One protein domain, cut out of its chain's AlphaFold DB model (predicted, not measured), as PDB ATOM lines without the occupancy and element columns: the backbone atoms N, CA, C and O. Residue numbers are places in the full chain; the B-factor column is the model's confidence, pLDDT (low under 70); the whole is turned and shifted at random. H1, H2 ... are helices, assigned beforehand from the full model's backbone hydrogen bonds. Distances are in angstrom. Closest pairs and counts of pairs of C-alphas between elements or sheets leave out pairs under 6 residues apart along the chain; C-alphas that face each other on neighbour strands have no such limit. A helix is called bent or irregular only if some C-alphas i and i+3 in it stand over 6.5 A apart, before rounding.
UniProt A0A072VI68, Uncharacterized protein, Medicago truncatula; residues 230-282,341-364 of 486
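Overview. This is residues 230 to 282 and 341 to 364 of the 486 residues of an uncharacterized protein of Medicago truncatula (UniProt A0A072VI68). One long helix, H2, makes the long axis of an open, loose shape, with the short helix H3 packed beside its later part and running back the opposite way. The first stretch, with H1, makes a second arm that meets H2 at its beginning as an open V, and residues 230 to 241 stick out free; after H3 a tail with no named element, residues 351 to 364, runs back past H2 toward the end where H2 begins. The printed part has 77 residues with three named helices, in the order H1, H2, H3, and no named strand; the class is all helix. The whole is loose, with a radius of gyration of the C-alphas of 15.7 A, and flat, with spans of 45 by 34 by 15 A.

Arrangement. H1, residues 234 to 242, touches no helix. Residues 230 to 241, of which 234 to 241 belong to H1, stand free. A short link of 8 residues joins H1 to H2, residues 251 to 275. H1 and H2 are apart, but only just, at 8.2 A where they come closest. H2 touches H3, residues 344 to 350, with residues 270 to 273 alone. The closest C-alphas of the two are those of Arg 270 and Ala 348, 6.6 A apart. H2 and H3 stand at a shallow tilt of 18 degrees and run opposite ways, with their centres 16.9 A apart. H1 and H3 are apart. In H1, H2 and H3 every O i to N i+4 pair is within hydrogen-bond range.

Along the chain. H1 runs from Asn 234, with its C-alpha at (-183.742, 116.715, 80.713), to Val 242 and measures 12.2 A from first to last C-alpha. H2 runs from Val 251, with its C-alpha at (-189.966, 123.077, 57.133), to Lys 275, with its C-alpha at (-170.578, 140.086, 82.391), and measures 36.1 A over 25 residues. H3 runs from Lys 344 to Cys 350, with C-alpha 350 at (-168.484, 126.129, 74.290), and measures 10.1 A. No helix is bent.

Size, cuts and confidence. The two C-alphas farthest apart are those of Gly 279 and Asp 362, at 46.6 A. Residues 283 to 340 are not printed, and C-alphas 282 and 341 are 9.4 A apart across this cut, which lies in the link from H2 to H3. The longest stretch with no named element, residues 351 to 364, has its C-alphas 8 to 26 A from the mean of all C-alphas. The mean pLDDT of the printed part is 88.3, and residues 230 to 235 are under 70.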
ATOM      1  N   THR A 230    -176.048 114.903  86.664       62.44
ATOM      2  CA  THR A 230    -177.330 114.867  85.952       62.44
ATOM      3  C   THR A 230    -177.501 113.554  85.187       62.44
ATOM      4  O   THR A 230    -176.891 113.335  84.144       62.44
ATOM      5  N   LEU A 231    -178.390 112.691  85.686       57.44
ATOM      6  CA  LEU A 231    -178.698 111.364  85.129       57.44
ATOM      7  C   LEU A 231    -180.075 111.300  84.435       57.44
ATOM      8  O   LEU A 231    -180.733 110.263  84.446       57.44
ATOM      9  N   VAL A 232    -180.553 112.412  83.864       54.19
ATOM     10  CA  VAL A 232    -181.952 112.548  83.413       54.19
ATOM     11  C   VAL A 232    -182.108 112.927  81.937       54.19
ATOM     12  O   VAL A 232    -181.261 113.594  81.348       54.19
ATOM     13  N   ASN A 233    -183.266 112.566  81.366       56.62
ATOM     14  CA  ASN A 233    -183.760 112.908  80.018       56.62
ATOM     15  C   ASN A 233    -184.013 114.423  79.798       56.62
ATOM     16  O   ASN A 233    -184.668 114.820  78.832       56.62
ATOM     17  N   ASN A 234    -183.489 115.277  80.680       66.31
ATOM     18  CA  ASN A 234    -183.742 116.715  80.713       66.31
ATOM     19  C   ASN A 234    -183.369 117.395  79.384       66.31
ATOM     20  O   ASN A 234    -184.074 118.275  78.909       66.31
ATOM     21  N   ILE A 235    -182.325 116.904  78.706       69.31
ATOM     22  CA  ILE A 235    -181.920 117.425  77.392       69.31
ATOM     23  C   ILE A 235    -183.028 117.224  76.348       69.31
ATOM     24  O   ILE A 235    -183.353 118.149  75.604       69.31
ATOM     25  N   SER A 236    -183.628 116.031  76.283       72.94
ATOM     26  CA  SER A 236    -184.695 115.754  75.317       72.94
ATOM     27  C   SER A 236    -185.981 116.486  75.683       72.94
ATOM     28  O   SER A 236    -186.710 116.911  74.792       72.94
ATOM     29  N   GLU A 237    -186.291 116.618  76.972       77.19
ATOM     30  CA  GLU A 237    -187.478 117.335  77.446       77.19
ATOM     31  C   GLU A 237    -187.380 118.832  77.152       77.19
ATOM     32  O   GLU A 237    -188.294 119.381  76.532       77.19
ATOM     33  N   ALA A 238    -186.242 119.452  77.470       78.56
ATOM     34  CA  ALA A 238    -185.967 120.846  77.143       78.56
ATOM     35  C   ALA A 238    -185.990 121.084  75.626       78.56
ATOM     36  O   ALA A 238    -186.650 122.007  75.148       78.56
ATOM     37  N   PHE A 239    -185.355 120.209  74.839       79.75
ATOM     38  CA  PHE A 239    -185.412 120.305  73.380       79.75
ATOM     39  C   PHE A 239    -186.847 120.201  72.856       79.75
ATOM     40  O   PHE A 239    -187.285 121.042  72.071       79.75
ATOM     41  N   ASN A 240    -187.597 119.190  73.309       83.88
ATOM     42  CA  ASN A 240    -188.977 118.967  72.890       83.88
ATOM     43  C   ASN A 240    -189.875 120.151  73.234       83.88
ATOM     44  O   ASN A 240    -190.756 120.465  72.436       83.88
ATOM     45  N   PHE A 241    -189.646 120.790  74.383       86.00
ATOM     46  CA  PHE A 241    -190.350 121.992  74.810       86.00
ATOM     47  C   PHE A 241    -190.105 123.164  73.850       86.00
ATOM     48  O   PHE A 241    -191.061 123.749  73.337       86.00
ATOM     49  N   VAL A 242    -188.842 123.442  73.522       86.25
ATOM     50  CA  VAL A 242    -188.454 124.531  72.610       86.25
ATOM     51  C   VAL A 242    -189.063 124.352  71.217       86.25
ATOM     52  O   VAL A 242    -189.563 125.303  70.616       86.25
ATOM     53  N   ILE A 243    -189.082 123.126  70.688       89.56
ATOM     54  CA  ILE A 243    -189.538 122.889  69.311       89.56
ATOM     55  C   ILE A 243    -191.057 122.708  69.175       89.56
ATOM     56  O   ILE A 243    -191.529 122.470  68.057       89.56
ATOM     57  N   VAL A 244    -191.849 122.818  70.255       90.81
ATOM     58  CA  VAL A 244    -193.306 122.565  70.210       90.81
ATOM     59  C   VAL A 244    -194.011 123.429  69.170       90.81
ATOM     60  O   VAL A 244    -194.849 122.905  68.429       90.81
ATOM     61  N   VAL A 245    -193.699 124.725  69.128       89.56
ATOM     62  CA  VAL A 245    -194.291 125.666  68.169       89.56
ATOM     63  C   VAL A 245    -193.613 125.557  66.797       89.56
ATOM     64  O   VAL A 245    -194.344 125.331  65.825       89.56
ATOM     65  N   PRO A 246    -192.267 125.608  66.684       92.62
ATOM     66  CA  PRO A 246    -191.575 125.493  65.400       92.62
ATOM     67  C   PRO A 246    -191.998 124.279  64.571       92.62
ATOM     68  O   PRO A 246    -192.276 124.410  63.381       92.62
ATOM     69  N   ARG A 247    -192.151 123.099  65.190       93.06
ATOM     70  CA  ARG A 247    -192.511 121.852  64.482       93.06
ATOM     71  C   ARG A 247    -193.903 121.854  63.842       93.06
ATOM     72  O   ARG A 247    -194.241 120.925  63.113       93.06
ATOM     73  N   SER A 248    -194.742 122.837  64.171       91.44
ATOM     74  CA  SER A 248    -196.063 123.003  63.554       91.44
ATOM     75  C   SER A 248    -196.022 123.840  62.272       91.44
ATOM     76  O   SER A 248    -197.006 123.867  61.528       91.44
ATOM     77  N   LYS A 249    -194.892 124.505  62.003       89.31
ATOM     78  CA  LYS A 249    -194.691 125.384  60.854       89.31
ATOM     79  C   LYS A 249    -194.128 124.611  59.646       89.31
ATOM     80  O   LYS A 249    -193.610 123.503  59.805       89.31
ATOM     81  N   PRO A 250    -194.212 125.163  58.418       92.00
ATOM     82  CA  PRO A 250    -193.516 124.607  57.258       92.00
ATOM     83  C   PRO A 250    -192.014 124.439  57.523       92.00
ATOM     84  O   PRO A 250    -191.442 125.213  58.281       92.00
ATOM     85  N   VAL A 251    -191.368 123.469  56.865       89.06
ATOM     86  CA  VAL A 251    -189.966 123.077  57.133       89.06
ATOM     87  C   VAL A 251    -189.011 124.271  57.170       89.06
ATOM     88  O   VAL A 251    -188.206 124.372  58.086       89.06
ATOM     89  N   VAL A 252    -189.128 125.193  56.211       89.38
ATOM     90  CA  VAL A 252    -188.282 126.393  56.147       89.38
ATOM     91  C   VAL A 252    -188.482 127.277  57.380       89.38
ATOM     92  O   VAL A 252    -187.515 127.626  58.045       89.38
ATOM     93  N   SER A 253    -189.732 127.586  57.729       91.62
ATOM     94  CA  SER A 253    -190.062 128.394  58.909       91.62
ATOM     95  C   SER A 253    -189.689 127.701  60.221       91.62
ATOM     96  O   SER A 253    -189.229 128.357  61.143       91.62
ATOM     97  N   MET A 254    -189.856 126.377  60.309       94.06
ATOM     98  CA  MET A 254    -189.438 125.580  61.467       94.06
ATOM     99  C   MET A 254    -187.924 125.673  61.683       94.06
ATOM    100  O   MET A 254    -187.476 125.886  62.805       94.06
ATOM    101  N   LEU A 255    -187.138 125.490  60.618       92.81
ATOM    102  CA  LEU A 255    -185.680 125.572  60.692       92.81
ATOM    103  C   LEU A 255    -185.214 126.988  61.028       92.81
ATOM    104  O   LEU A 255    -184.277 127.138  61.805       92.81
ATOM    105  N   GLU A 256    -185.881 128.008  60.489       93.62
ATOM    106  CA  GLU A 256    -185.563 129.403  60.785       93.62
ATOM    107  C   GLU A 256    -185.857 129.762  62.246       93.62
ATOM    108  O   GLU A 256    -184.989 130.319  62.911       93.62
ATOM    109  N   ASP A 257    -187.010 129.360  62.787       93.88
ATOM    110  CA  ASP A 257    -187.320 129.543  64.210       93.88
ATOM    111  C   ASP A 257    -186.269 128.874  65.111       93.88
ATOM    112  O   ASP A 257    -185.781 129.483  66.062       93.88
ATOM    113  N   ILE A 258    -185.904 127.617  64.817       93.62
ATOM    114  CA  ILE A 258    -184.895 126.880  65.593       93.62
ATOM    115  C   ILE A 258    -183.538 127.584  65.488       93.62
ATOM    116  O   ILE A 258    -182.844 127.739  66.493       93.62
ATOM    117  N   ARG A 259    -183.156 128.040  64.289       94.81
ATOM    118  CA  ARG A 259    -181.909 128.780  64.067       94.81
ATOM    119  C   ARG A 259    -181.879 130.069  64.886       94.81
ATOM    120  O   ARG A 259    -180.868 130.326  65.536       94.81
ATOM    121  N   VAL A 260    -182.954 130.858  64.855       94.25
ATOM    122  CA  VAL A 260    -183.073 132.115  65.611       94.25
ATOM    123  C   VAL A 260    -182.996 131.846  67.109       94.25
ATOM    124  O   VAL A 260    -182.184 132.479  67.779       94.25
ATOM    125  N   TYR A 261    -183.727 130.844  67.606       93.38
ATOM    126  CA  TYR A 261    -183.660 130.440  69.009       93.38
ATOM    127  C   TYR A 261    -182.220 130.125  69.438       93.38
ATOM    128  O   TYR A 261    -181.710 130.718  70.386       93.38
ATOM    129  N   VAL A 262    -181.517 129.243  68.717       92.69
ATOM    130  CA  VAL A 262    -180.135 128.878  69.080       92.69
ATOM    131  C   VAL A 262    -179.192 130.082  68.947       92.69
ATOM    132  O   VAL A 262    -178.322 130.271  69.797       92.69
ATOM    133  N   MET A 263    -179.372 130.920  67.921       95.62
ATOM    134  CA  MET A 263    -178.580 132.135  67.696       95.62
ATOM    135  C   MET A 263    -178.682 133.116  68.871       95.62
ATOM    136  O   MET A 263    -177.651 133.565  69.381       95.62
ATOM    137  N   GLU A 264    -179.901 133.433  69.304       94.19
ATOM    138  CA  GLU A 264    -180.160 134.338  70.427       94.19
ATOM    139  C   GLU A 264    -179.674 133.736  71.742       94.19
ATOM    140  O   GLU A 264    -178.933 134.387  72.479       94.19
ATOM    141  N   MET A 265    -179.979 132.461  71.989       92.38
ATOM    142  CA  MET A 265    -179.513 131.735  73.169       92.38
ATOM    143  C   MET A 265    -177.988 131.759  73.307       92.38
ATOM    144  O   MET A 265    -177.451 132.033  74.383       92.38
ATOM    145  N   TRP A 266    -177.264 131.508  72.216       94.25
ATOM    146  CA  TRP A 266    -175.802 131.542  72.215       94.25
ATOM    147  C   TRP A 266    -175.256 132.948  72.457       94.25
ATOM    148  O   TRP A 266    -174.264 133.109  73.172       94.25
ATOM    149  N   GLN A 267    -175.908 133.970  71.902       95.31
ATOM    150  CA  GLN A 267    -175.536 135.360  72.150       95.31
ATOM    151  C   GLN A 267    -175.749 135.753  73.616       95.31
ATOM    152  O   GLN A 267    -174.833 136.293  74.238       95.31
ATOM    153  N   LEU A 268    -176.904 135.414  74.192       94.12
ATOM    154  CA  LEU A 268    -177.202 135.649  75.604       94.12
ATOM    155  C   LEU A 268    -176.184 134.954  76.513       94.12
ATOM    156  O   LEU A 268    -175.675 135.570  77.448       94.12
ATOM    157  N   ASN A 269    -175.821 133.705  76.218       91.81
ATOM    158  CA  ASN A 269    -174.833 132.964  77.005       91.81
ATOM    159  C   ASN A 269    -173.435 133.595  76.948       91.81
ATOM    160  O   ASN A 269    -172.776 133.696  77.988       91.81
ATOM    161  N   ARG A 270    -173.002 134.080  75.776       94.06
ATOM    162  CA  ARG A 270    -171.749 134.846  75.643       94.06
ATOM    163  C   ARG A 270    -171.775 136.130  76.466       94.06
ATOM    164  O   ARG A 270    -170.799 136.450  77.141       94.06
ATOM    165  N   GLU A 271    -172.882 136.865  76.445       94.44
ATOM    166  CA  GLU A 271    -173.011 138.087  77.239       94.44
ATOM    167  C   GLU A 271    -173.041 137.811  78.740       94.44
ATOM    168  O   GLU A 271    -172.391 138.533  79.499       94.44
ATOM    169  N   LYS A 272    -173.765 136.770  79.172       91.50
ATOM    170  CA  LYS A 272    -173.825 136.336  80.575       91.50
ATOM    171  C   LYS A 272    -172.415 136.052  81.100       91.50
ATOM    172  O   LYS A 272    -172.023 136.617  82.120       91.50
ATOM    173  N   ILE A 273    -171.620 135.257  80.379       91.38
ATOM    174  CA  ILE A 273    -170.261 134.915  80.824       91.38
ATOM    175  C   ILE A 273    -169.273 136.083  80.702       91.38
ATOM    176  O   ILE A 273    -168.368 136.211  81.526       91.38
ATOM    177  N   ALA A 274    -169.458 136.976  79.727       91.62
ATOM    178  CA  ALA A 274    -168.656 138.194  79.613       91.62
ATOM    179  C   ALA A 274    -168.910 139.159  80.784       91.62
ATOM    180  O   ALA A 274    -167.968 139.768  81.292       91.62
ATOM    181  N   LYS A 275    -170.169 139.271  81.232       93.12
ATOM    182  CA  LYS A 275    -170.578 140.086  82.391       93.12
ATOM    183  C   LYS A 275    -170.189 139.448  83.729       93.12
ATOM    184  O   LYS A 275    -170.072 140.159  84.723       93.12
ATOM    185  N   TYR A 276    -169.979 138.133  83.766       92.00
ATOM    186  CA  TYR A 276    -169.569 137.423  84.971       92.00
ATOM    187  C   TYR A 276    -168.146 137.815  85.396       92.00
ATOM    188  O   TYR A 276    -167.172 137.525  84.700       92.00
ATOM    189  N   SER A 277    -168.017 138.477  86.546       90.12
ATOM    190  CA  SER A 277    -166.745 138.989  87.079       90.12
ATOM    191  C   SER A 277    -166.264 138.271  88.343       90.12
ATOM    192  O   SER A 277    -165.169 138.552  88.824       90.12
ATOM    193  N   ASP A 278    -167.059 137.347  88.878       85.94
ATOM    194  CA  ASP A 278    -166.887 136.786  90.219       85.94
ATOM    195  C   ASP A 278    -165.991 135.528  90.248       85.94
ATOM    196  O   ASP A 278    -166.300 134.511  90.871       85.94
ATOM    197  N   GLY A 279    -164.848 135.625  89.566       86.88
ATOM    198  CA  GLY A 279    -163.820 134.588  89.498       86.88
ATOM    199  C   GLY A 279    -163.957 133.624  88.316       86.88
ATOM    200  O   GLY A 279    -164.684 133.871  87.351       86.88
ATOM    201  N   ASP A 280    -163.203 132.526  88.401       90.06
ATOM    202  CA  ASP A 280    -163.041 131.568  87.300       90.06
ATOM    203  C   ASP A 280    -163.972 130.356  87.399       90.06
ATOM    204  O   ASP A 280    -164.084 129.605  86.437       90.06
ATOM    205  N   VAL A 281    -164.635 130.141  88.537       90.69
ATOM    206  CA  VAL A 281    -165.556 129.013  88.762       90.69
ATOM    207  C   VAL A 281    -166.978 129.453  88.460       90.69
ATOM    208  O   VAL A 281    -167.379 130.529  88.883       90.69
ATOM    209  N   LEU A 282    -167.762 128.629  87.763       89.44
ATOM    210  CA  LEU A 282    -169.149 128.971  87.444       89.44
ATOM    211  C   LEU A 282    -170.025 129.126  88.710       89.44
ATOM    212  O   LEU A 282    -169.821 128.401  89.687       89.44
ATOM    213  N   ILE A 341    -164.039 121.819  83.161       85.25
ATOM    214  CA  ILE A 341    -165.342 121.977  82.498       85.25
ATOM    215  C   ILE A 341    -166.280 122.957  83.222       85.25
ATOM    216  O   ILE A 341    -167.194 123.501  82.614       85.25
ATOM    217  N   PHE A 342    -166.041 123.194  84.514       88.00
ATOM    218  CA  PHE A 342    -166.799 124.121  85.352       88.00
ATOM    219  C   PHE A 342    -166.146 125.492  85.479       88.00
ATOM    220  O   PHE A 342    -166.556 126.306  86.312       88.00
ATOM    221  N   LYS A 343    -165.114 125.746  84.674       89.81
ATOM    222  CA  LYS A 343    -164.441 127.033  84.634       89.81
ATOM    223  C   LYS A 343    -165.033 127.925  83.554       89.81
ATOM    224  O   LYS A 343    -165.491 127.470  82.503       89.81
ATOM    225  N   LYS A 344    -164.957 129.226  83.812       91.44
ATOM    226  CA  LYS A 344    -165.393 130.308  82.930       91.44
ATOM    227  C   LYS A 344    -164.845 130.165  81.509       91.44
ATOM    228  O   LYS A 344    -165.576 130.390  80.550       91.44
ATOM    229  N   GLU A 345    -163.577 129.782  81.382       93.00
ATOM    230  CA  GLU A 345    -162.892 129.617  80.094       93.00
ATOM    231  C   GLU A 345    -163.566 128.561  79.213       93.00
ATOM    232  O   GLU A 345    -163.898 128.845  78.065       93.00
ATOM    233  N   GLN A 346    -163.834 127.373  79.763       91.00
ATOM    234  CA  GLN A 346    -164.473 126.280  79.026       91.00
ATOM    235  C   GLN A 346    -165.914 126.625  78.644       91.00
ATOM    236  O   GLN A 346    -166.337 126.369  77.521       91.00
ATOM    237  N   TYR A 347    -166.655 127.295  79.532       89.88
ATOM    238  CA  TYR A 347    -167.986 127.803  79.196       89.88
ATOM    239  C   TYR A 347    -167.938 128.797  78.026       89.88
ATOM    240  O   TYR A 347    -168.741 128.716  77.098       89.88
ATOM    241  N   ALA A 348    -166.987 129.735  78.044       92.25
ATOM    242  CA  ALA A 348    -166.816 130.699  76.961       92.25
ATOM    243  C   ALA A 348    -166.426 130.019  75.637       92.25
ATOM    244  O   ALA A 348    -166.917 130.419  74.581       92.25
ATOM    245  N   GLU A 349    -165.595 128.976  75.688       93.31
ATOM    246  CA  GLU A 349    -165.206 128.173  74.527       93.31
ATOM    247  C   GLU A 349    -166.411 127.441  73.910       93.31
ATOM    248  O   GLU A 349    -166.617 127.537  72.696       93.31
ATOM    249  N   CYS A 350    -167.264 126.817  74.733       91.06
ATOM    250  CA  CYS A 350    -168.484 126.129  74.290       91.06
ATOM    251  C   CYS A 350    -169.412 127.022  73.449       91.06
ATOM    252  O   CYS A 350    -169.989 126.556  72.469       91.06
ATOM    253  N   TYR A 351    -169.538 128.306  73.803       91.88
ATOM    254  CA  TYR A 351    -170.411 129.269  73.109       91.88
ATOM    255  C   TYR A 351    -169.648 130.263  72.217       91.88
ATOM    256  O   TYR A 351    -170.209 131.278  71.793       91.88
ATOM    257  N   SER A 352    -168.370 129.994  71.931       92.69
ATOM    258  CA  SER A 352    -167.488 130.908  71.191       92.69
ATOM    259  C   SER A 352    -167.900 131.115  69.732       92.69
ATOM    260  O   SER A 352    -167.687 132.190  69.170       92.69
ATOM    261  N   SER A 353    -168.507 130.102  69.113       94.00
ATOM    262  CA  SER A 353    -168.907 130.147  67.708       94.00
ATOM    263  C   SER A 353    -170.152 131.013  67.494       94.00
ATOM    264  O   SER A 353    -171.024 131.139  68.352       94.00
ATOM    265  N   ILE A 354    -170.225 131.661  66.330       94.56
ATOM    266  CA  ILE A 354    -171.292 132.607  65.992       94.56
ATOM    267  C   ILE A 354    -172.202 131.975  64.946       94.56
ATOM    268  O   ILE A 354    -171.751 131.568  63.876       94.56
ATOM    269  N   ILE A 355    -173.498 131.942  65.247       93.75
ATOM    270  CA  ILE A 355    -174.538 131.665  64.259       93.75
ATOM    271  C   ILE A 355    -174.893 133.006  63.625       93.75
ATOM    272  O   ILE A 355    -175.445 133.882  64.286       93.75
ATOM    273  N   PHE A 356    -174.511 133.195  62.365       93.56
ATOM    274  CA  PHE A 356    -174.747 134.456  61.671       93.56
ATOM    275  C   PHE A 356    -176.225 134.618  61.284       93.56
ATOM    276  O   PHE A 356    -176.905 133.622  61.005       93.56
ATOM    277  N   PRO A 357    -176.731 135.864  61.246       93.94
ATOM    278  CA  PRO A 357    -178.044 136.141  60.688       93.94
ATOM    279  C   PRO A 357    -178.072 135.770  59.203       93.94
ATOM    280  O   PRO A 357    -177.082 135.928  58.486       93.94
ATOM    281  N   ILE A 358    -179.226 135.289  58.748       91.75
ATOM    282  CA  ILE A 358    -179.479 134.967  57.346       91.75
ATOM    283  C   ILE A 358    -180.429 136.030  56.796       91.75
ATOM    284  O   ILE A 358    -181.303 136.526  57.507       91.75
ATOM    285  N   ASN A 359    -180.243 136.407  55.533       92.38
ATOM    286  CA  ASN A 359    -181.175 137.302  54.857       92.38
ATOM    287  C   ASN A 359    -182.574 136.669  54.749       92.38
ATOM    288  O   ASN A 359    -182.726 135.461  54.898       92.38
ATOM    289  N   GLY A 360    -183.599 137.465  54.445       88.94
ATOM    290  CA  GLY A 360    -184.930 136.934  54.132       88.94
ATOM    291  C   GLY A 360    -184.954 136.134  52.824       88.94
ATOM    292  O   GLY A 360    -184.053 136.261  51.995       88.94
ATOM    293  N   GLN A 361    -186.017 135.347  52.627       87.00
ATOM    294  CA  GLN A 361    -186.187 134.461  51.468       87.00
ATOM    295  C   GLN A 361    -186.031 135.174  50.116       87.00
ATOM    296  O   GLN A 361    -185.486 134.596  49.178       87.00
ATOM    297  N   ASP A 362    -186.433 136.444  50.034       89.19
ATOM    298  CA  ASP A 362    -186.318 137.278  48.828       89.19
ATOM    299  C   ASP A 362    -184.868 137.525  48.380       89.19
ATOM    300  O   ASP A 362    -184.618 137.912  47.239       89.19
ATOM    301  N   LEU A 363    -183.906 137.317  49.279       91.94
ATOM    302  CA  LEU A 363    -182.479 137.546  49.062       91.94
ATOM    303  C   LEU A 363    -181.673 136.238  49.023       91.94
ATOM    304  O   LEU A 363    -180.443 136.283  48.985       91.94
ATOM    305  N   TRP A 364    -182.331 135.076  49.073       88.81
ATOM    306  CA  TRP A 364    -181.647 133.786  49.007       88.81
ATOM    307  C   TRP A 364    -181.190 133.466  47.587       88.81
ATOM    308  O   TRP A 364    -181.904 133.686  46.607       88.81
TER     309      TRP A 364